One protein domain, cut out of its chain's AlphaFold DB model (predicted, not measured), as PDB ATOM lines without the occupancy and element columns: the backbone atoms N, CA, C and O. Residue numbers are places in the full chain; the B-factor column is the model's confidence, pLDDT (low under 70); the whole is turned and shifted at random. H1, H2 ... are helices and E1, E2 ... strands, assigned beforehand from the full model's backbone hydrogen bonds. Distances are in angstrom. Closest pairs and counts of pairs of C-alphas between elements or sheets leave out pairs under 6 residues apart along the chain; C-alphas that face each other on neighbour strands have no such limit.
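AT A GLANCE: This is residues 19 to 78 and 183 to 267 of the 267 residues of an uncharacterized protein of viral metagenome (UniProt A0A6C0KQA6). A strongly twisted sheet of four strands has helix H1 packed along one face, with H4 near the E2 edge and the long helix H3 crossing the far side of H1. Short helices H5 and H6, near each other and away from H1, graze the sheet. The printed part has 145 residues, with six named helices and four strands in the order E1, H1, H2, H3, H4, E2, H5, E3, E4, H6. The sheet, E1, E4, E3, E2, is mixed, and the class is mixed, helices and strands. The whole is compact and rounded, with a radius of gyration of the C-alphas of 14.5 A and spans of 38 by 32 by 27 A.

IN THESE COORDINATES: E1, residues 31 to 33, begins at C-alpha 31 at (250.696, 162.231, 161.284). H1, residues 42 to 51, is 14.3 A long; H2 is residues 53 to 58. H3, residues 61 to 78, is 25.6 A long and ends at C-alpha 78 at (227.816, 146.015, 141.738). H4, residues 185 to 195, is 15.5 A long. E2 is residues 198 to 202 and H5 residues 216 to 221. E3, residues 226 to 233, is 21.5 A long, and E4, residues 236 to 243, 22.8 A. H6, residues 258 to 264, ends at C-alpha 264 at (241.376, 171.261, 151.344).

HOW THE PARTS SIT: Edge strand E1 is antiparallel to E4, with N 32 and O 241 2.8 A apart. E4 and E3 form an antiparallel hairpin, with N 230 and O 238 2.8 A apart. E3 is parallel to edge strand E2, with N 229 and O 200 2.9 A apart. E2, H5, E3 make a strand-helix-strand unit, two parallel neighbours with a helix between them along the chain. H1 and H4 on one face of the sheet give two layers. H1, at a height over the sheet of 8.0 A, comes closest to E4 at the C-alphas of Ala 46 and Ala 239, 4.4 A. H3 only just touches H1, with residues 64 to 68 alone and 3 pairs of C-alphas within 8 A, closest Leu 44 and Ile 68 at 6.8 A, about perpendicular at 85 degrees. H2 is not on the sheet. Every O i to N i+4 pair is within hydrogen-bond range in H1, H2, H3, H5 and H6; in H4, 5 of 7 are.

THE WHOLE: The C-alphas farthest apart, of Thr 28 and Val 77, are 42.7 A apart. Residues 79 to 182 are not printed, and C-alphas 78 and 183 are 16.4 A apart across the cut. The links E2 to H5 and E4 to H6 are long. Mean pLDDT of the printed part is 80.9; 19 residues are under 70, among them 35 to 40 and 210 to 214.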
ATOM      1  N   ALA A  19     257.611 155.975 161.243       58.00
ATOM      2  CA  ALA A  19     256.155 156.030 161.122       58.00
ATOM      3  C   ALA A  19     255.610 157.465 161.075       58.00
ATOM      4  O   ALA A  19     254.451 157.653 160.701       58.00
ATOM      5  N   LEU A  20     256.416 158.466 161.442       63.97
ATOM      6  CA  LEU A  20     256.024 159.870 161.394       63.97
ATOM      7  C   LEU A  20     256.047 160.380 159.953       63.97
ATOM      8  O   LEU A  20     257.029 160.198 159.234       63.97
ATOM      9  N   ILE A  21     254.975 161.052 159.545       68.56
ATOM     10  CA  ILE A  21     254.913 161.743 158.258       68.56
ATOM     11  C   ILE A  21     254.912 163.238 158.533       68.56
ATOM     12  O   ILE A  21     254.037 163.747 159.234       68.56
ATOM     13  N   ASN A  22     255.880 163.941 157.953       67.62
ATOM     14  CA  ASN A  22     255.840 165.392 157.904       67.62
ATOM     15  C   ASN A  22     255.037 165.812 156.671       67.62
ATOM     16  O   ASN A  22     255.429 165.529 155.539       67.62
ATOM     17  N   VAL A  23     253.895 166.447 156.901       70.12
ATOM     18  CA  VAL A  23     253.052 166.995 155.841       70.12
ATOM     19  C   VAL A  23     253.211 168.504 155.910       70.12
ATOM     20  O   VAL A  23     252.768 169.120 156.875       70.12
ATOM     21  N   ASN A  24     253.824 169.107 154.890       70.31
ATOM     22  CA  ASN A  24     254.097 170.551 154.867       70.31
ATOM     23  C   ASN A  24     252.825 171.388 155.072       70.31
ATOM     24  O   ASN A  24     252.865 172.438 155.706       70.31
ATOM     25  N   ALA A  25     251.688 170.895 154.571       68.88
ATOM     26  CA  ALA A  25     250.386 171.527 154.738       68.88
ATOM     27  C   ALA A  25     249.811 171.408 156.164       68.88
ATOM     28  O   ALA A  25     248.872 172.132 156.477       68.88
ATOM     29  N   LEU A  26     250.350 170.540 157.031       74.25
ATOM     30  CA  LEU A  26     249.869 170.262 158.391       74.25
ATOM     31  C   LEU A  26     250.994 170.338 159.448       74.25
ATOM     32  O   LEU A  26     251.217 169.376 160.184       74.25
ATOM     33  N   PRO A  27     251.686 171.481 159.598       69.62
ATOM     34  CA  PRO A  27     252.845 171.594 160.491       69.62
ATOM     35  C   PRO A  27     252.499 171.428 161.981       69.62
ATOM     36  O   PRO A  27     253.379 171.190 162.803       69.62
ATOM     37  N   THR A  28     251.223 171.571 162.343       79.69
ATOM     38  CA  THR A  28     250.721 171.461 163.720       79.69
ATOM     39  C   THR A  28     250.218 170.065 164.079       79.69
ATOM     40  O   THR A  28     249.828 169.848 165.225       79.69
ATOM     41  N   TYR A  29     250.186 169.124 163.127       79.81
ATOM     42  CA  TYR A  29     249.639 167.786 163.341       79.81
ATOM     43  C   TYR A  29     250.717 166.715 163.200       79.81
ATOM     44  O   TYR A  29     251.432 166.647 162.204       79.81
ATOM     45  N   THR A  30     250.784 165.821 164.184       80.00
ATOM     46  CA  THR A  30     251.631 164.628 164.112       80.00
ATOM     47  C   THR A  30     250.883 163.521 163.379       80.00
ATOM     48  O   THR A  30     249.990 162.886 163.948       80.00
ATOM     49  N   MET A  31     251.256 163.292 162.119       82.81
ATOM     50  CA  MET A  31     250.696 162.231 161.284       82.81
ATOM     51  C   MET A  31     251.482 160.931 161.454       82.81
ATOM     52  O   MET A  31     252.714 160.939 161.464       82.81
ATOM     53  N   ILE A  32     250.769 159.810 161.568       81.94
ATOM     54  CA  ILE A  32     251.343 158.485 161.811       81.94
ATOM     55  C   ILE A  32     250.862 157.485 160.761       81.94
ATOM     56  O   ILE A  32     249.666 157.361 160.490       81.94
ATOM     57  N   ARG A  33     251.816 156.720 160.226       80.00
ATOM     58  CA  ARG A  33     251.585 155.513 159.427       80.00
ATOM     59  C   ARG A  33     251.071 154.404 160.310       80.00
ATOM     60  O   ARG A  33     251.723 153.993 161.266       80.00
ATOM     61  N   THR A  34     249.905 153.885 159.961       70.12
ATOM     62  CA  THR A  34     249.278 152.814 160.736       70.12
ATOM     63  C   THR A  34     249.628 151.423 160.206       70.12
ATOM     64  O   THR A  34     249.322 150.430 160.863       70.12
ATOM     65  N   GLY A  35     250.349 151.384 159.076       62.22
ATOM     66  CA  GLY A  35     250.954 150.200 158.481       62.22
ATOM     67  C   GLY A  35     249.931 149.290 157.815       62.22
ATOM     68  O   GLY A  35     248.980 148.825 158.439       62.22
ATOM     69  N   VAL A  36     250.148 148.989 156.535       60.72
ATOM     70  CA  VAL A  36     249.345 148.013 155.799       60.72
ATOM     71  C   VAL A  36     250.239 147.275 154.809       60.72
ATOM     72  O   VAL A  36     250.858 147.898 153.956       60.72
ATOM     73  N   GLN A  37     250.293 145.945 154.893       50.59
ATOM     74  CA  GLN A  37     250.842 145.090 153.838       50.59
ATOM     75  C   GLN A  37     249.698 144.286 153.224       50.59
ATOM     76  O   GLN A  37     248.992 143.571 153.932       50.59
ATOM     77  N   GLY A  38     249.518 144.414 151.912       55.59
ATOM     78  CA  GLY A  38     248.586 143.602 151.135       55.59
ATOM     79  C   GLY A  38     249.029 143.581 149.677       55.59
ATOM     80  O   GLY A  38     249.119 144.634 149.047       55.59
ATOM     81  N   LEU A  39     249.335 142.397 149.143       54.25
ATOM     82  CA  LEU A  39     249.722 142.220 147.741       54.25
ATOM     83  C   LEU A  39     248.535 142.607 146.842       54.25
ATOM     84  O   LEU A  39     247.481 141.984 146.915       54.25
ATOM     85  N   GLY A  40     248.670 143.675 146.049       59.34
ATOM     86  CA  GLY A  40     247.644 144.136 145.094       59.34
ATOM     87  C   GLY A  40     246.391 144.795 145.702       59.34
ATOM     88  O   GLY A  40     245.665 145.490 144.995       59.34
ATOM     89  N   SER A  41     246.152 144.647 147.009       77.50
ATOM     90  CA  SER A  41     244.944 145.146 147.691       77.50
ATOM     91  C   SER A  41     245.217 146.122 148.843       77.50
ATOM     92  O   SER A  41     244.298 146.451 149.595       77.50
ATOM     93  N   CYS A  42     246.446 146.631 148.976       84.88
ATOM     94  CA  CYS A  42     246.842 147.568 150.036       84.88
ATOM     95  C   CYS A  42     245.896 148.774 150.187       84.88
ATOM     96  O   CYS A  42     245.635 149.185 151.314       84.88
ATOM     97  N   TYR A  43     245.278 149.253 149.097       87.50
ATOM     98  CA  TYR A  43     244.254 150.300 149.161       87.50
ATOM     99  C   TYR A  43     243.037 149.916 150.013       87.50
ATOM    100  O   TYR A  43     242.681 150.626 150.949       87.50
ATOM    101  N   LEU A  44     242.408 148.769 149.736       88.19
ATOM    102  CA  LEU A  44     241.247 148.326 150.512       88.19
ATOM    103  C   LEU A  44     241.636 148.012 151.951       88.19
ATOM    104  O   LEU A  44     240.892 148.344 152.868       88.19
ATOM    105  N   HIS A  45     242.809 147.418 152.168       87.06
ATOM    106  CA  HIS A  45     243.283 147.202 153.529       87.06
ATOM    107  C   HIS A  45     243.484 148.529 154.278       87.06
ATOM    108  O   HIS A  45     243.168 148.576 155.466       87.06
ATOM    109  N   ALA A  46     243.953 149.595 153.618       87.00
ATOM    110  CA  ALA A  46     244.028 150.930 154.210       87.00
ATOM    111  C   ALA A  46     242.632 151.448 154.583       87.00
ATOM    112  O   ALA A  46     242.386 151.751 155.747       87.00
ATOM    113  N   LEU A  47     241.675 151.406 153.655       88.69
ATOM    114  CA  LEU A  47     240.310 151.864 153.923       88.69
ATOM    115  C   LEU A  47     239.626 151.091 155.061       88.69
ATOM    116  O   LEU A  47     239.055 151.699 155.961       88.69
ATOM    117  N   PHE A  48     239.701 149.758 155.074       87.00
ATOM    118  CA  PHE A  48     239.108 148.956 156.153       87.00
ATOM    119  C   PHE A  48     239.802 149.165 157.498       87.00
ATOM    120  O   PHE A  48     239.160 149.066 158.546       87.00
ATOM    121  N   THR A  49     241.099 149.469 157.468       84.06
ATOM    122  CA  THR A  49     241.862 149.834 158.657       84.06
ATOM    123  C   THR A  49     241.375 151.147 159.267       84.06
ATOM    124  O   THR A  49     241.375 151.262 160.490       84.06
ATOM    125  N   ASP A  50     240.907 152.091 158.456       83.75
ATOM    126  CA  ASP A  50     240.436 153.389 158.946       83.75
ATOM    127  C   ASP A  50     238.943 153.395 159.282       83.75
ATOM    128  O   ASP A  50     238.546 153.954 160.300       83.75
ATOM    129  N   ILE A  51     238.116 152.695 158.501       83.00
ATOM    130  CA  ILE A  51     236.666 152.607 158.740       83.00
ATOM    131  C   ILE A  51     236.359 151.723 159.958       83.00
ATOM    132  O   ILE A  51     235.593 152.116 160.831       83.00
ATOM    133  N   ASN A  52     236.967 150.530 160.034       78.44
ATOM    134  CA  ASN A  52     236.654 149.497 161.033       78.44
ATOM    135  C   ASN A  52     237.915 148.974 161.740       78.44
ATOM    136  O   ASN A  52     238.033 147.780 162.035       78.44
ATOM    137  N   GLY A  53     238.878 149.854 162.020       73.06
ATOM    138  CA  GLY A  53     240.236 149.470 162.411       73.06
ATOM    139  C   GLY A  53     240.347 148.465 163.548       73.06
ATOM    140  O   GLY A  53     241.169 147.557 163.472       73.06
ATOM    141  N   LYS A  54     239.515 148.558 164.590       73.94
ATOM    142  CA  LYS A  54     239.575 147.619 165.723       73.94
ATOM    143  C   LYS A  54     239.155 146.203 165.325       73.94
ATOM    144  O   LYS A  54     239.861 145.248 165.637       73.94
ATOM    145  N   GLU A  55     238.033 146.074 164.626       82.19
ATOM    146  CA  GLU A  55     237.511 144.779 164.188       82.19
ATOM    147  C   GLU A  55     238.399 144.191 163.095       82.19
ATOM    148  O   GLU A  55     238.870 143.063 163.224       82.19
ATOM    149  N   PHE A  56     238.737 144.983 162.076       84.19
ATOM    150  CA  PHE A  56     239.574 144.533 160.970       84.19
ATOM    151  C   PHE A  56     240.976 144.111 161.437       84.19
ATOM    152  O   PHE A  56     241.472 143.057 161.034       84.19
ATOM    153  N   ARG A  57     241.601 144.866 162.356       78.75
ATOM    154  CA  ARG A  57     242.909 144.499 162.931       78.75
ATOM    155  C   ARG A  57     242.838 143.315 163.899       78.75
ATOM    156  O   ARG A  57     243.864 142.684 164.131       78.75
ATOM    157  N   SER A  58     241.670 142.974 164.440       85.75
ATOM    158  CA  SER A  58     241.519 141.766 165.267       85.75
ATOM    159  C   SER A  58     241.506 140.472 164.446       85.75
ATOM    160  O   SER A  58     241.811 139.404 164.972       85.75
ATOM    161  N   LEU A  59     241.203 140.565 163.146       86.62
ATOM    162  CA  LEU A  59     241.224 139.428 162.231       86.62
ATOM    163  C   LEU A  59     242.659 138.963 161.951       86.62
ATOM    164  O   LEU A  59     243.581 139.779 161.846       86.62
ATOM    165  N   SER A  60     242.828 137.656 161.758       87.81
ATOM    166  CA  SER A  60     244.061 137.071 161.217       87.81
ATOM    167  C   SER A  60     244.278 137.487 159.757       87.81
ATOM    168  O   SER A  60     243.328 137.862 159.068       87.81
ATOM    169  N   ILE A  61     245.516 137.389 159.259       84.31
ATOM    170  CA  ILE A  61     245.842 137.730 157.860       84.31
ATOM    171  C   ILE A  61     244.922 136.992 156.863       84.31
ATOM    172  O   ILE A  61     244.266 137.679 156.082       84.31
ATOM    173  N   PRO A  62     244.719 135.656 156.950       88.31
ATOM    174  CA  PRO A  62     243.828 134.955 156.020       88.31
ATOM    175  C   PRO A  62     242.371 135.435 156.069       88.31
ATOM    176  O   PRO A  62     241.685 135.457 155.051       88.31
ATOM    177  N   GLN A  63     241.880 135.833 157.248       89.62
ATOM    178  CA  GLN A  63     240.524 136.370 157.393       89.62
ATOM    179  C   GLN A  63     240.391 137.764 156.772       89.62
ATOM    180  O   GLN A  63     239.365 138.055 156.158       89.62
ATOM    181  N   ARG A  64     241.415 138.618 156.910       87.31
ATOM    182  CA  ARG A  64     241.450 139.928 156.241       87.31
ATOM    183  C   ARG A  64     241.459 139.754 154.731       87.31
ATOM    184  O   ARG A  64     240.630 140.363 154.065       87.31
ATOM    185  N   ASP A  65     242.312 138.877 154.213       86.31
ATOM    186  CA  ASP A  65     242.400 138.605 152.777       86.31
ATOM    187  C   ASP A  65     241.059 138.084 152.239       86.31
ATOM    188  O   ASP A  65     240.537 138.601 151.253       86.31
ATOM    189  N   ALA A  66     240.420 137.143 152.943       89.44
ATOM    190  CA  ALA A  66     239.098 136.640 152.574       89.44
ATOM    191  C   ALA A  66     238.024 137.745 152.555       89.44
ATOM    192  O   ALA A  66     237.217 137.804 151.621       89.44
ATOM    193  N   LEU A  67     238.022 138.641 153.549       90.00
ATOM    194  CA  LEU A  67     237.100 139.779 153.604       90.00
ATOM    195  C   LEU A  67     237.328 140.743 152.433       90.00
ATOM    196  O   LEU A  67     236.372 141.189 151.798       90.00
ATOM    197  N   ILE A  68     238.589 141.039 152.126       89.19
ATOM    198  CA  ILE A  68     238.985 141.925 151.032       89.19
ATOM    199  C   ILE A  68     238.589 141.316 149.686       89.19
ATOM    200  O   ILE A  68     237.996 142.003 148.858       89.19
ATOM    201  N   HIS A  69     238.817 140.017 149.485       89.94
ATOM    202  CA  HIS A  69     238.401 139.301 148.277       89.94
ATOM    203  C   HIS A  69     236.877 139.325 148.101       89.94
ATOM    204  O   HIS A  69     236.375 139.569 147.003       89.94
ATOM    205  N   GLU A  70     236.117 139.088 149.173       91.56
ATOM    206  CA  GLU A  70     234.656 139.189 149.143       91.56
ATOM    207  C   GLU A  70     234.204 140.613 148.801       91.56
ATOM    208  O   GLU A  70     233.321 140.807 147.964       91.56
ATOM    209  N   CYS A  71     234.838 141.620 149.396       90.81
ATOM    210  CA  CYS A  71     234.544 143.020 149.129       90.81
ATOM    211  C   CYS A  71     234.800 143.387 147.658       90.81
ATOM    212  O   CYS A  71     233.918 143.937 146.996       90.81
ATOM    213  N   ARG A  72     235.954 142.987 147.109       90.88
ATOM    214  CA  ARG A  72     236.297 143.149 145.688       90.88
ATOM    215  C   ARG A  72     235.255 142.525 144.769       90.88
ATOM    216  O   ARG A  72     234.788 143.176 143.836       90.88
ATOM    217  N   ARG A  73     234.823 141.294 145.063       91.75
ATOM    218  CA  ARG A  73     233.755 140.627 144.301       91.75
ATOM    219  C   ARG A  73     232.440 141.397 144.361       91.75
ATOM    220  O   ARG A  73     231.818 141.593 143.319       91.75
ATOM    221  N   LYS A  74     232.033 141.887 145.535       93.38
ATOM    222  CA  LYS A  74     230.817 142.709 145.673       93.38
ATOM    223  C   LYS A  74     230.906 144.000 144.863       93.38
ATOM    224  O   LYS A  74     229.950 144.343 144.172       93.38
ATOM    225  N   PHE A  75     232.048 144.685 144.894       92.31
ATOM    226  CA  PHE A  75     232.269 145.883 144.086       92.31
ATOM    227  C   PHE A  75     232.229 145.597 142.585       92.31
ATOM    228  O   PHE A  75     231.594 146.356 141.852       92.31
ATOM    229  N   ALA A  76     232.842 144.500 142.139       91.69
ATOM    230  CA  ALA A  76     232.822 144.072 140.744       91.69
ATOM    231  C   ALA A  76     231.404 143.743 140.253       91.69
ATOM    232  O   ALA A  76     230.985 144.243 139.211       91.69
ATOM    233  N   VAL A  77     230.644 142.956 141.021       91.94
ATOM    234  CA  VAL A  77     229.251 142.604 140.696       91.94
ATOM    235  C   VAL A  77     228.352 143.843 140.699       91.94
ATOM    236  O   VAL A  77     227.486 143.974 139.838       91.94
ATOM    237  N   GLY A  78     228.575 144.769 141.633       91.19
ATOM    238  CA  GLY A  78     227.816 146.015 141.738       91.19
ATOM    239  C   GLY A  78     228.187 147.091 140.713       91.19
ATOM    240  O   GLY A  78     227.486 148.101 140.647       91.19
ATOM    241  N   ILE A 183     244.873 148.006 142.675       77.56
ATOM    242  CA  ILE A 183     243.866 149.063 142.669       77.56
ATOM    243  C   ILE A 183     244.549 150.350 142.203       77.56
ATOM    244  O   ILE A 183     245.172 151.068 142.977       77.56
ATOM    245  N   ASP A 184     244.471 150.601 140.901       74.19
ATOM    246  CA  ASP A 184     244.839 151.881 140.309       74.19
ATOM    247  C   ASP A 184     243.820 152.990 140.653       74.19
ATOM    248  O   ASP A 184     242.748 152.759 141.218       74.19
ATOM    249  N   GLN A 185     244.154 154.221 140.266       70.19
ATOM    250  CA  GLN A 185     243.330 155.416 140.476       70.19
ATOM    251  C   GLN A 185     241.902 155.338 139.892       70.19
ATOM    252  O   GLN A 185     241.057 156.164 140.232       70.19
ATOM    253  N   TYR A 186     241.613 154.402 138.975       71.44
ATOM    254  CA  TYR A 186     240.259 154.234 138.436       71.44
ATOM    255  C   TYR A 186     239.368 153.496 139.427       71.44
ATOM    256  O   TYR A 186     238.185 153.812 139.555       71.44
ATOM    257  N   PHE A 187     239.937 152.505 140.112       79.56
ATOM    258  CA  PHE A 187     239.217 151.715 141.097       79.56
ATOM    259  C   PHE A 187     238.984 152.500 142.386       79.56
ATOM    260  O   PHE A 187     237.922 152.334 142.982       79.56
ATOM    261  N   THR A 188     239.919 153.368 142.787       82.62
ATOM    262  CA  THR A 188     239.809 154.120 144.046       82.62
ATOM    263  C   THR A 188     238.541 154.974 144.092       82.62
ATOM    264  O   THR A 188     237.694 154.705 144.932       82.62
ATOM    265  N   LYS A 189     238.298 155.872 143.122       80.25
ATOM    266  CA  LYS A 189     237.079 156.720 143.098       80.25
ATOM    267  C   LYS A 189     235.783 155.907 143.184       80.25
ATOM    268  O   LYS A 189     234.870 156.272 143.918       80.25
ATOM    269  N   TYR A 190     235.700 154.805 142.435       85.06
ATOM    270  CA  TYR A 190     234.525 153.934 142.459       85.06
ATOM    271  C   TYR A 190     234.310 153.298 143.836       85.06
ATOM    272  O   TYR A 190     233.186 153.269 144.337       85.06
ATOM    273  N   ILE A 191     235.383 152.795 144.447       88.25
ATOM    274  CA  ILE A 191     235.355 152.203 145.786       88.25
ATOM    275  C   ILE A 191     234.941 153.262 146.815       88.25
ATOM    276  O   ILE A 191     234.044 153.003 147.615       88.25
ATOM    277  N   ASP A 192     235.519 154.460 146.746       87.62
ATOM    278  CA  ASP A 192     235.256 155.575 147.663       87.62
ATOM    279  C   ASP A 192     233.784 155.987 147.632       87.62
ATOM    280  O   ASP A 192     233.134 156.109 148.672       87.62
ATOM    281  N   ASP A 193     233.225 156.114 146.423       85.12
ATOM    282  CA  ASP A 193     231.817 156.439 146.215       85.12
ATOM    283  C   ASP A 193     230.881 155.359 146.769       85.12
ATOM    284  O   ASP A 193     229.844 155.686 147.350       85.12
ATOM    285  N   LYS A 194     231.230 154.073 146.625       87.75
ATOM    286  CA  LYS A 194     230.425 152.967 147.173       87.75
ATOM    287  C   LYS A 194     230.556 152.835 148.690       87.75
ATOM    288  O   LYS A 194     229.608 152.380 149.329       87.75
ATOM    289  N   LEU A 195     231.695 153.220 149.261       89.06
ATOM    290  CA  LEU A 195     231.903 153.277 150.708       89.06
ATOM    291  C   LEU A 195     231.353 154.564 151.332       89.06
ATOM    292  O   LEU A 195     231.160 154.614 152.543       89.06
ATOM    293  N   GLY A 196     231.051 155.578 150.517       89.19
ATOM    294  CA  GLY A 196     230.510 156.852 150.976       89.19
ATOM    295  C   GLY A 196     231.533 157.688 151.742       89.19
ATOM    296  O   GLY A 196     231.153 158.399 152.668       89.19
ATOM    297  N   VAL A 197     232.808 157.607 151.357       89.56
ATOM    298  CA  VAL A 197     233.922 158.326 151.991       89.56
ATOM    299  C   VAL A 197     234.615 159.242 150.987       89.56
ATOM    300  O   VAL A 197     234.595 158.998 149.781       89.56
ATOM    301  N   ASN A 198     235.234 160.299 151.494       89.50
ATOM    302  CA  ASN A 198     236.205 161.104 150.772       89.50
ATOM    303  C   ASN A 198     237.605 160.589 151.108       89.50
ATOM    304  O   ASN A 198     237.919 160.389 152.280       89.50
ATOM    305  N   VAL A 199     238.459 160.398 150.107       88.62
ATOM    306  CA  VAL A 199     239.831 159.927 150.329       88.62
ATOM    307  C   VAL A 199     240.807 160.984 149.853       88.62
ATOM    308  O   VAL A 199     240.766 161.401 148.704       88.62
ATOM    309  N   ILE A 200     241.681 161.432 150.747       87.94
ATOM    310  CA  ILE A 200     242.765 162.354 150.416       87.94
ATOM    311  C   ILE A 200     244.059 161.549 150.378       87.94
ATOM    312  O   ILE A 200     244.419 160.905 151.368       87.94
ATOM    313  N   PHE A 201     244.774 161.598 149.253       86.50
ATOM    314  CA  PHE A 201     246.060 160.926 149.139       86.50
ATOM    315  C   PHE A 201     247.204 161.886 149.469       86.50
ATOM    316  O   PHE A 201     247.257 163.016 148.984       86.50
ATOM    317  N   LEU A 202     248.154 161.424 150.274       83.88
ATOM    318  CA  LEU A 202     249.376 162.152 150.601       83.88
ATOM    319  C   LEU A 202     250.564 161.461 149.943       83.88
ATOM    320  O   LEU A 202     250.760 160.259 150.119       83.88
ATOM    321  N   LYS A 203     251.355 162.213 149.178       81.94
ATOM    322  CA  LYS A 203     252.594 161.719 148.567       81.94
ATOM    323  C   LYS A 203     253.753 161.742 149.567       81.94
ATOM    324  O   LYS A 203     253.688 162.464 150.564       81.94
ATOM    325  N   PRO A 204     254.867 161.039 149.284       77.12
ATOM    326  CA  PRO A 204     255.985 160.956 150.216       77.12
ATOM    327  C   PRO A 204     256.706 162.280 150.451       77.12
ATOM    328  O   PRO A 204     257.348 162.469 151.477       77.12
ATOM    329  N   ASN A 205     256.599 163.203 149.499       73.75
ATOM    330  CA  ASN A 205     257.141 164.553 149.607       73.75
ATOM    331  C   ASN A 205     256.230 165.511 150.402       73.75
ATOM    332  O   ASN A 205     256.544 166.695 150.498       73.75
ATOM    333  N   GLY A 206     255.121 165.017 150.964       67.50
ATOM    334  CA  GLY A 206     254.160 165.811 151.726       67.50
ATOM    335  C   GLY A 206     253.152 166.573 150.862       67.50
ATOM    336  O   GLY A 206     252.301 167.265 151.422       67.50
ATOM    337  N   ASP A 207     253.219 166.436 149.535       72.81
ATOM    338  CA  ASP A 207     252.242 167.038 148.632       72.81
ATOM    339  C   ASP A 207     250.917 166.282 148.689       72.81
ATOM    340  O   ASP A 207     250.865 165.046 148.762       72.81
ATOM    341  N   LEU A 208     249.831 167.036 148.561       74.12
ATOM    342  CA  LEU A 208     248.523 166.462 148.319       74.12
ATOM    343  C   LEU A 208     248.466 165.903 146.907       74.12
ATOM    344  O   LEU A 208     248.738 166.579 145.912       74.12
ATOM    345  N   TRP A 209     248.076 164.642 146.825       71.50
ATOM    346  CA  TRP A 209     247.562 164.086 145.599       71.50
ATOM    347  C   TRP A 209     246.068 163.921 145.755       71.50
ATOM    348  O   TRP A 209     245.562 163.117 146.531       71.50
ATOM    349  N   ILE A 210     245.346 164.709 144.990       62.62
ATOM    350  CA  ILE A 210     243.925 164.505 144.831       62.62
ATOM    351  C   ILE A 210     243.822 163.810 143.494       62.62
ATOM    352  O   ILE A 210     244.390 164.275 142.498       62.62
ATOM    353  N   SER A 211     243.242 162.607 143.504       58.47
ATOM    354  CA  SER A 211     243.091 161.849 142.268       58.47
ATOM    355  C   SER A 211     242.433 162.765 141.237       58.47
ATOM    356  O   SER A 211     241.589 163.585 141.595       58.47
ATOM    357  N   SER A 212     242.786 162.638 139.959       48.59
ATOM    358  CA  SER A 212     242.299 163.503 138.866       48.59
ATOM    359  C   SER A 212     240.771 163.476 138.643       48.59
ATOM    360  O   SER A 212     240.282 163.945 137.619       48.59
ATOM    361  N   ARG A 213     240.018 162.875 139.570       54.56
ATOM    362  CA  ARG A 213     238.569 162.663 139.574       54.56
ATOM    363  C   ARG A 213     237.890 163.022 140.890       54.56
ATOM    364  O   ARG A 213     236.683 162.825 140.992       54.56
ATOM    365  N   GLN A 214     238.636 163.461 141.896       61.66
ATOM    366  CA  GLN A 214     238.064 164.113 143.065       61.66
ATOM    367  C   GLN A 214     238.307 165.601 142.887       61.66
ATOM    368  O   GLN A 214     239.444 166.054 142.822       61.66
ATOM    369  N   ASP A 215     237.224 166.348 142.736       71.19
ATOM    370  CA  ASP A 215     237.280 167.798 142.800       71.19
ATOM    371  C   ASP A 215     237.278 168.199 144.281       71.19
ATOM    372  O   ASP A 215     236.469 167.690 145.065       71.19
ATOM    373  N   CYS A 216     238.176 169.097 144.691       76.75
ATOM    374  CA  CYS A 216     238.155 169.612 146.057       76.75
ATOM    375  C   CYS A 216     236.816 170.280 146.370       76.75
ATOM    376  O   CYS A 216     236.356 170.199 147.509       76.75
ATOM    377  N   ASP A 217     236.154 170.871 145.377       79.00
ATOM    378  CA  ASP A 217     234.831 171.463 145.541       79.00
ATOM    379  C   ASP A 217     233.744 170.388 145.705       79.00
ATOM    380  O   ASP A 217     232.835 170.550 146.526       79.00
ATOM    381  N   GLU A 218     233.863 169.236 145.031       80.62
ATOM    382  CA  GLU A 218     233.001 168.065 145.273       80.62
ATOM    383  C   GLU A 218     233.199 167.540 146.702       80.62
ATOM    384  O   GLU A 218     232.224 167.263 147.399       80.62
ATOM    385  N   MET A 219     234.447 167.435 147.169       83.50
ATOM    386  CA  MET A 219     234.764 166.957 148.521       83.50
ATOM    387  C   MET A 219     234.283 167.920 149.611       83.50
ATOM    388  O   MET A 219     233.767 167.469 150.630       83.50
ATOM    389  N   LYS A 220     234.415 169.238 149.400       82.06
ATOM    390  CA  LYS A 220     233.925 170.279 150.324       82.06
ATOM    391  C   LYS A 220     232.400 170.299 150.405       82.06
ATOM    392  O   LYS A 220     231.843 170.583 151.462       82.06
ATOM    393  N   SER A 221     231.724 170.044 149.285       81.94
ATOM    394  CA  SER A 221     230.263 170.132 149.191       81.94
ATOM    395  C   SER A 221     229.547 168.848 149.602       81.94
ATOM    396  O   SER A 221     228.401 168.900 150.057       81.94
ATOM    397  N   ASN A 222     230.198 167.690 149.475       78.69
ATOM    398  CA  ASN A 222     229.623 166.430 149.911       78.69
ATOM    399  C   ASN A 222     229.867 166.231 151.428       78.69
ATOM    400  O   ASN A 222     230.972 166.371 151.938       78.69
ATOM    401  N   ASN A 223     228.819 165.924 152.198       86.69
ATOM    402  CA  ASN A 223     228.908 165.750 153.658       86.69
ATOM    403  C   ASN A 223     229.447 164.356 154.046       86.69
ATOM    404  O   ASN A 223     228.910 163.696 154.939       86.69
ATOM    405  N   ARG A 224     230.435 163.850 153.296       90.31
ATOM    406  CA  ARG A 224     231.052 162.545 153.552       90.31
ATOM    407  C   ARG A 224     232.245 162.705 154.496       90.31
ATOM    408  O   ARG A 224     232.942 163.722 154.450       90.31
ATOM    409  N   PRO A 225     232.492 161.708 155.353       91.94
ATOM    410  CA  PRO A 225     233.689 161.659 156.179       91.94
ATOM    411  C   PRO A 225     234.932 161.406 155.326       91.94
ATOM    412  O   PRO A 225     234.845 160.889 154.211       91.94
ATOM    413  N   PHE A 226     236.086 161.766 155.872       91.19
ATOM    414  CA  PHE A 226     237.372 161.732 155.198       91.19
ATOM    415  C   PHE A 226     238.275 160.641 155.760       91.19
ATOM    416  O   PHE A 226     238.315 160.401 156.965       91.19
ATOM    417  N   ILE A 227     239.046 160.032 154.869       90.88
ATOM    418  CA  ILE A 227     240.145 159.123 155.176       90.88
ATOM    419  C   ILE A 227     241.397 159.667 154.496       90.88
ATOM    420  O   ILE A 227     241.337 160.205 153.387       90.88
ATOM    421  N   LEU A 228     242.534 159.530 155.168       87.94
ATOM    422  CA  LEU A 228     243.828 159.908 154.627       87.94
ATOM    423  C   LEU A 228     244.607 158.648 154.260       87.94
ATOM    424  O   LEU A 228     244.755 157.734 155.070       87.94
ATOM    425  N   VAL A 229     245.132 158.613 153.039       88.25
ATOM    426  CA  VAL A 229     245.910 157.480 152.531       88.25
ATOM    427  C   VAL A 229     247.270 157.972 152.059       88.25
ATOM    428  O   VAL A 229     247.376 158.886 151.249       88.25
ATOM    429  N   TYR A 230     248.337 157.351 152.539       85.62
ATOM    430  CA  TYR A 230     249.693 157.637 152.094       85.62
ATOM    431  C   TYR A 230     250.023 156.820 150.850       85.62
ATOM    432  O   TYR A 230     249.980 155.591 150.875       85.62
ATOM    433  N   TYR A 231     250.329 157.512 149.759       83.94
ATOM    434  CA  TYR A 231     250.630 156.945 148.451       83.94
ATOM    435  C   TYR A 231     252.145 156.917 148.251       83.94
ATOM    436  O   TYR A 231     252.751 157.935 147.929       83.94
ATOM    437  N   LEU A 232     252.764 155.765 148.512       76.50
ATOM    438  CA  LEU A 232     254.218 155.635 148.664       76.50
ATOM    439  C   LEU A 232     254.959 155.505 147.337       76.50
ATOM    440  O   LEU A 232     255.944 156.190 147.073       76.50
ATOM    441  N   ASP A 233     254.463 154.608 146.507       71.06
ATOM    442  CA  ASP A 233     254.884 154.419 145.136       71.06
ATOM    443  C   ASP A 233     253.623 154.209 144.304       71.06
ATOM    444  O   ASP A 233     252.518 154.138 144.843       71.06
ATOM    445  N   SER A 234     253.756 154.114 142.985       68.31
ATOM    446  CA  SER A 234     252.600 154.087 142.091       68.31
ATOM    447  C   SER A 234     251.598 152.942 142.324       68.31
ATOM    448  O   SER A 234     250.576 152.880 141.637       68.31
ATOM    449  N   LYS A 235     251.890 152.032 143.264       72.81
ATOM    450  CA  LYS A 235     251.162 150.798 143.542       72.81
ATOM    451  C   LYS A 235     250.871 150.561 145.027       72.81
ATOM    452  O   LYS A 235     250.082 149.663 145.316       72.81
ATOM    453  N   HIS A 236     251.488 151.304 145.948       82.75
ATOM    454  CA  HIS A 236     251.402 151.040 147.384       82.75
ATOM    455  C   HIS A 236     250.703 152.157 148.163       82.75
ATOM    456  O   HIS A 236     251.030 153.339 148.032       82.75
ATOM    457  N   PHE A 237     249.752 151.749 149.004       84.62
ATOM    458  CA  PHE A 237     248.889 152.616 149.797       84.62
ATOM    459  C   PHE A 237     248.938 152.206 151.265       84.62
ATOM    460  O   PHE A 237     248.876 151.016 151.585       84.62
ATOM    461  N   GLU A 238     248.981 153.185 152.161       85.44
ATOM    462  CA  GLU A 238     248.927 152.949 153.601       85.44
ATOM    463  C   GLU A 238     247.927 153.863 154.292       85.44
ATOM    464  O   GLU A 238     247.828 155.045 153.983       85.44
ATOM    465  N   ALA A 239     247.222 153.311 155.273       84.62
ATOM    466  CA  ALA A 239     246.354 154.080 156.151       84.62
ATOM    467  C   ALA A 239     247.181 154.998 157.056       84.62
ATOM    468  O   ALA A 239     248.139 154.549 157.708       84.62
ATOM    469  N   ILE A 240     246.779 156.263 157.135       86.19
ATOM    470  CA  ILE A 240     247.411 157.264 157.991       86.19
ATOM    471  C   ILE A 240     246.377 157.985 158.842       86.19
ATOM    472  O   ILE A 240     245.232 158.186 158.451       86.19
ATOM    473  N   GLY A 241     246.806 158.401 160.025       87.62
ATOM    474  CA  GLY A 241     245.965 159.151 160.944       87.62
ATOM    475  C   GLY A 241     246.766 160.151 161.751       87.62
ATOM    476  O   GLY A 241     247.994 160.190 161.671       87.62
ATOM    477  N   ARG A 242     246.069 160.952 162.549       88.44
ATOM    478  CA  ARG A 242     246.686 161.852 163.523       88.44
ATOM    479  C   ARG A 242     246.574 161.279 164.924       88.44
ATOM    480  O   ARG A 242     245.637 160.543 165.228       88.44
ATOM    481  N   ILE A 243     247.482 161.687 165.797       83.62
ATOM    482  CA  ILE A 243     247.284 161.522 167.235       83.62
ATOM    483  C   ILE A 243     246.491 162.713 167.766       83.62
ATOM    484  O   ILE A 243     246.898 163.861 167.595       83.62
ATOM    485  N   ASN A 244     245.350 162.445 168.393       82.31
ATOM    486  CA  ASN A 244     244.532 163.474 169.026       82.31
ATOM    487  C   ASN A 244     245.087 163.884 170.401       82.31
ATOM    488  O   ASN A 244     246.034 163.288 170.921       82.31
ATOM    489  N   ALA A 245     244.462 164.884 171.029       81.56
ATOM    490  CA  ALA A 245     244.880 165.405 172.337       81.56
ATOM    491  C   ALA A 245     244.901 164.344 173.458       81.56
ATOM    492  O   ALA A 245     245.614 164.504 174.446       81.56
ATOM    493  N   ASN A 246     244.165 163.241 173.292       82.38
ATOM    494  CA  ASN A 246     244.114 162.129 174.242       82.38
ATOM    495  C   ASN A 246     245.167 161.043 173.952       82.38
ATOM    496  O   ASN A 246     245.146 159.980 174.577       82.38
ATOM    497  N   GLY A 247     246.066 161.266 172.988       78.31
ATOM    498  CA  GLY A 247     247.068 160.283 172.581       78.31
ATOM    499  C   GLY A 247     246.490 159.122 171.764       78.31
ATOM    500  O   GLY A 247     247.106 158.060 171.693       78.31
ATOM    501  N   GLN A 248     245.293 159.283 171.193       80.50
ATOM    502  CA  GLN A 248     244.612 158.246 170.418       80.50
ATOM    503  C   GLN A 248     244.751 158.518 168.924       80.50
ATOM    504  O   GLN A 248     244.727 159.664 168.485       80.50
ATOM    505  N   LEU A 249     244.881 157.444 168.150       82.12
ATOM    506  CA  LEU A 249     244.921 157.511 166.697       82.12
ATOM    507  C   LEU A 249     243.516 157.769 166.138       82.12
ATOM    508  O   LEU A 249     242.607 156.966 166.350       82.12
ATOM    509  N   GLU A 250     243.378 158.848 165.378       86.62
ATOM    510  CA  GLU A 250     242.213 159.179 164.563       86.62
ATOM    511  C   GLU A 250     242.603 159.075 163.090       86.62
ATOM    512  O   GLU A 250     243.523 159.761 162.649       86.62
ATOM    513  N   SER A 251     241.919 158.225 162.329       86.88
ATOM    514  CA  SER A 251     242.144 158.067 160.884       86.88
ATOM    515  C   SER A 251     240.859 158.134 160.050       86.88
ATOM    516  O   SER A 251     240.892 158.014 158.828       86.88
ATOM    517  N   TYR A 252     239.734 158.402 160.715       89.25
ATOM    518  CA  TYR A 252     238.435 158.656 160.111       89.25
ATOM    519  C   TYR A 252     237.924 160.006 160.606       89.25
ATOM    520  O   TYR A 252     237.672 160.183 161.800       89.25
ATOM    521  N   PHE A 253     237.811 160.970 159.700       90.62
ATOM    522  CA  PHE A 253     237.614 162.375 160.038       90.62
ATOM    523  C   PHE A 253     236.219 162.848 159.625       90.62
ATOM    524  O   PHE A 253     235.774 162.557 158.514       90.62
ATOM    525  N   PRO A 254     235.502 163.593 160.478       91.00
ATOM    526  CA  PRO A 254     234.254 164.217 160.067       91.00
ATOM    527  C   PRO A 254     234.509 165.328 159.035       91.00
ATOM    528  O   PRO A 254     235.602 165.879 158.940       91.00
ATOM    529  N   THR A 255     233.477 165.693 158.274       87.81
ATOM    530  CA  THR A 255     233.569 166.708 157.208       87.81
ATOM    531  C   THR A 255     234.024 168.081 157.715       87.81
ATOM    532  O   THR A 255     234.688 168.819 156.997       87.81
ATOM    533  N   ASN A 256     233.703 168.424 158.963       89.62
ATOM    534  CA  ASN A 256     234.056 169.695 159.598       89.62
ATOM    535  C   ASN A 256     235.384 169.652 160.374       89.62
ATOM    536  O   ASN A 256     235.643 170.540 161.189       89.62
ATOM    537  N   ASP A 257     236.204 168.621 160.174       92.31
ATOM    538  CA  ASP A 257     237.474 168.501 160.872       92.31
ATOM    539  C   ASP A 257     238.445 169.640 160.477       92.31
ATOM    540  O   ASP A 257     238.704 169.830 159.284       92.31
ATOM    541  N   PRO A 258     239.027 170.383 161.441       90.56
ATOM    542  CA  PRO A 258     239.920 171.506 161.142       90.56
ATOM    543  C   PRO A 258     241.151 171.129 160.308       90.56
ATOM    544  O   PRO A 258     241.589 171.909 159.467       90.56
ATOM    545  N   MET A 259     241.690 169.922 160.505       90.19
ATOM    546  CA  MET A 259     242.842 169.429 159.748       90.19
ATOM    547  C   MET A 259     242.459 169.164 158.290       90.19
ATOM    548  O   MET A 259     243.209 169.500 157.377       90.19
ATOM    549  N   ILE A 260     241.272 168.596 158.063       89.25
ATOM    550  CA  ILE A 260     240.747 168.367 156.713       89.25
ATOM    551  C   ILE A 260     240.477 169.702 156.016       89.25
ATOM    552  O   ILE A 260     240.868 169.872 154.864       89.25
ATOM    553  N   ALA A 261     239.887 170.673 156.718       87.94
ATOM    554  CA  ALA A 261     239.675 172.015 156.180       87.94
ATOM    555  C   ALA A 261     240.997 172.681 155.755       87.94
ATOM    556  O   ALA A 261     241.070 173.274 154.680       87.94
ATOM    557  N   GLN A 262     242.057 172.524 156.556       87.44
ATOM    558  CA  GLN A 262     243.394 173.012 156.219       87.44
ATOM    559  C   GLN A 262     243.957 172.328 154.965       87.44
ATOM    560  O   GLN A 262     244.416 173.023 154.060       87.44
ATOM    561  N   LEU A 263     243.864 170.998 154.849       85.38
ATOM    562  CA  LEU A 263     244.299 170.279 153.641       85.38
ATOM    563  C   LEU A 263     243.546 170.757 152.393       85.38
ATOM    564  O   LEU A 263     244.161 171.098 151.386       85.38
ATOM    565  N   LEU A 264     242.219 170.851 152.471       83.94
ATOM    566  CA  LEU A 264     241.376 171.261 151.344       83.94
ATOM    567  C   LEU A 264     241.528 172.743 150.959       83.94
ATOM    568  O   LEU A 264     241.044 173.133 149.897       83.94
ATOM    569  N   SER A 265     242.162 173.567 151.801       82.50
ATOM    570  CA  SER A 265     242.507 174.966 151.490       82.50
ATOM    571  C   SER A 265     243.782 175.119 150.658       82.50
ATOM    572  O   SER A 265     244.073 176.206 150.170       82.50
ATOM    573  N   THR A 266     244.558 174.039 150.543       75.81
ATOM    574  CA  THR A 266     245.757 173.984 149.694       75.81
ATOM    575  C   THR A 266     245.475 173.378 148.318       75.81
ATOM    576  O   THR A 266     246.367 173.347 147.471       75.81
ATOM    577  N   CYS A 267     244.227 172.941 148.106       70.69
ATOM    578  CA  CYS A 267     243.579 173.036 146.808       70.69
ATOM    579  C   CYS A 267     243.192 174.502 146.546       70.69
ATOM    580  O   CYS A 267     243.463 174.973 145.431       70.69
TER     581      CYS A 267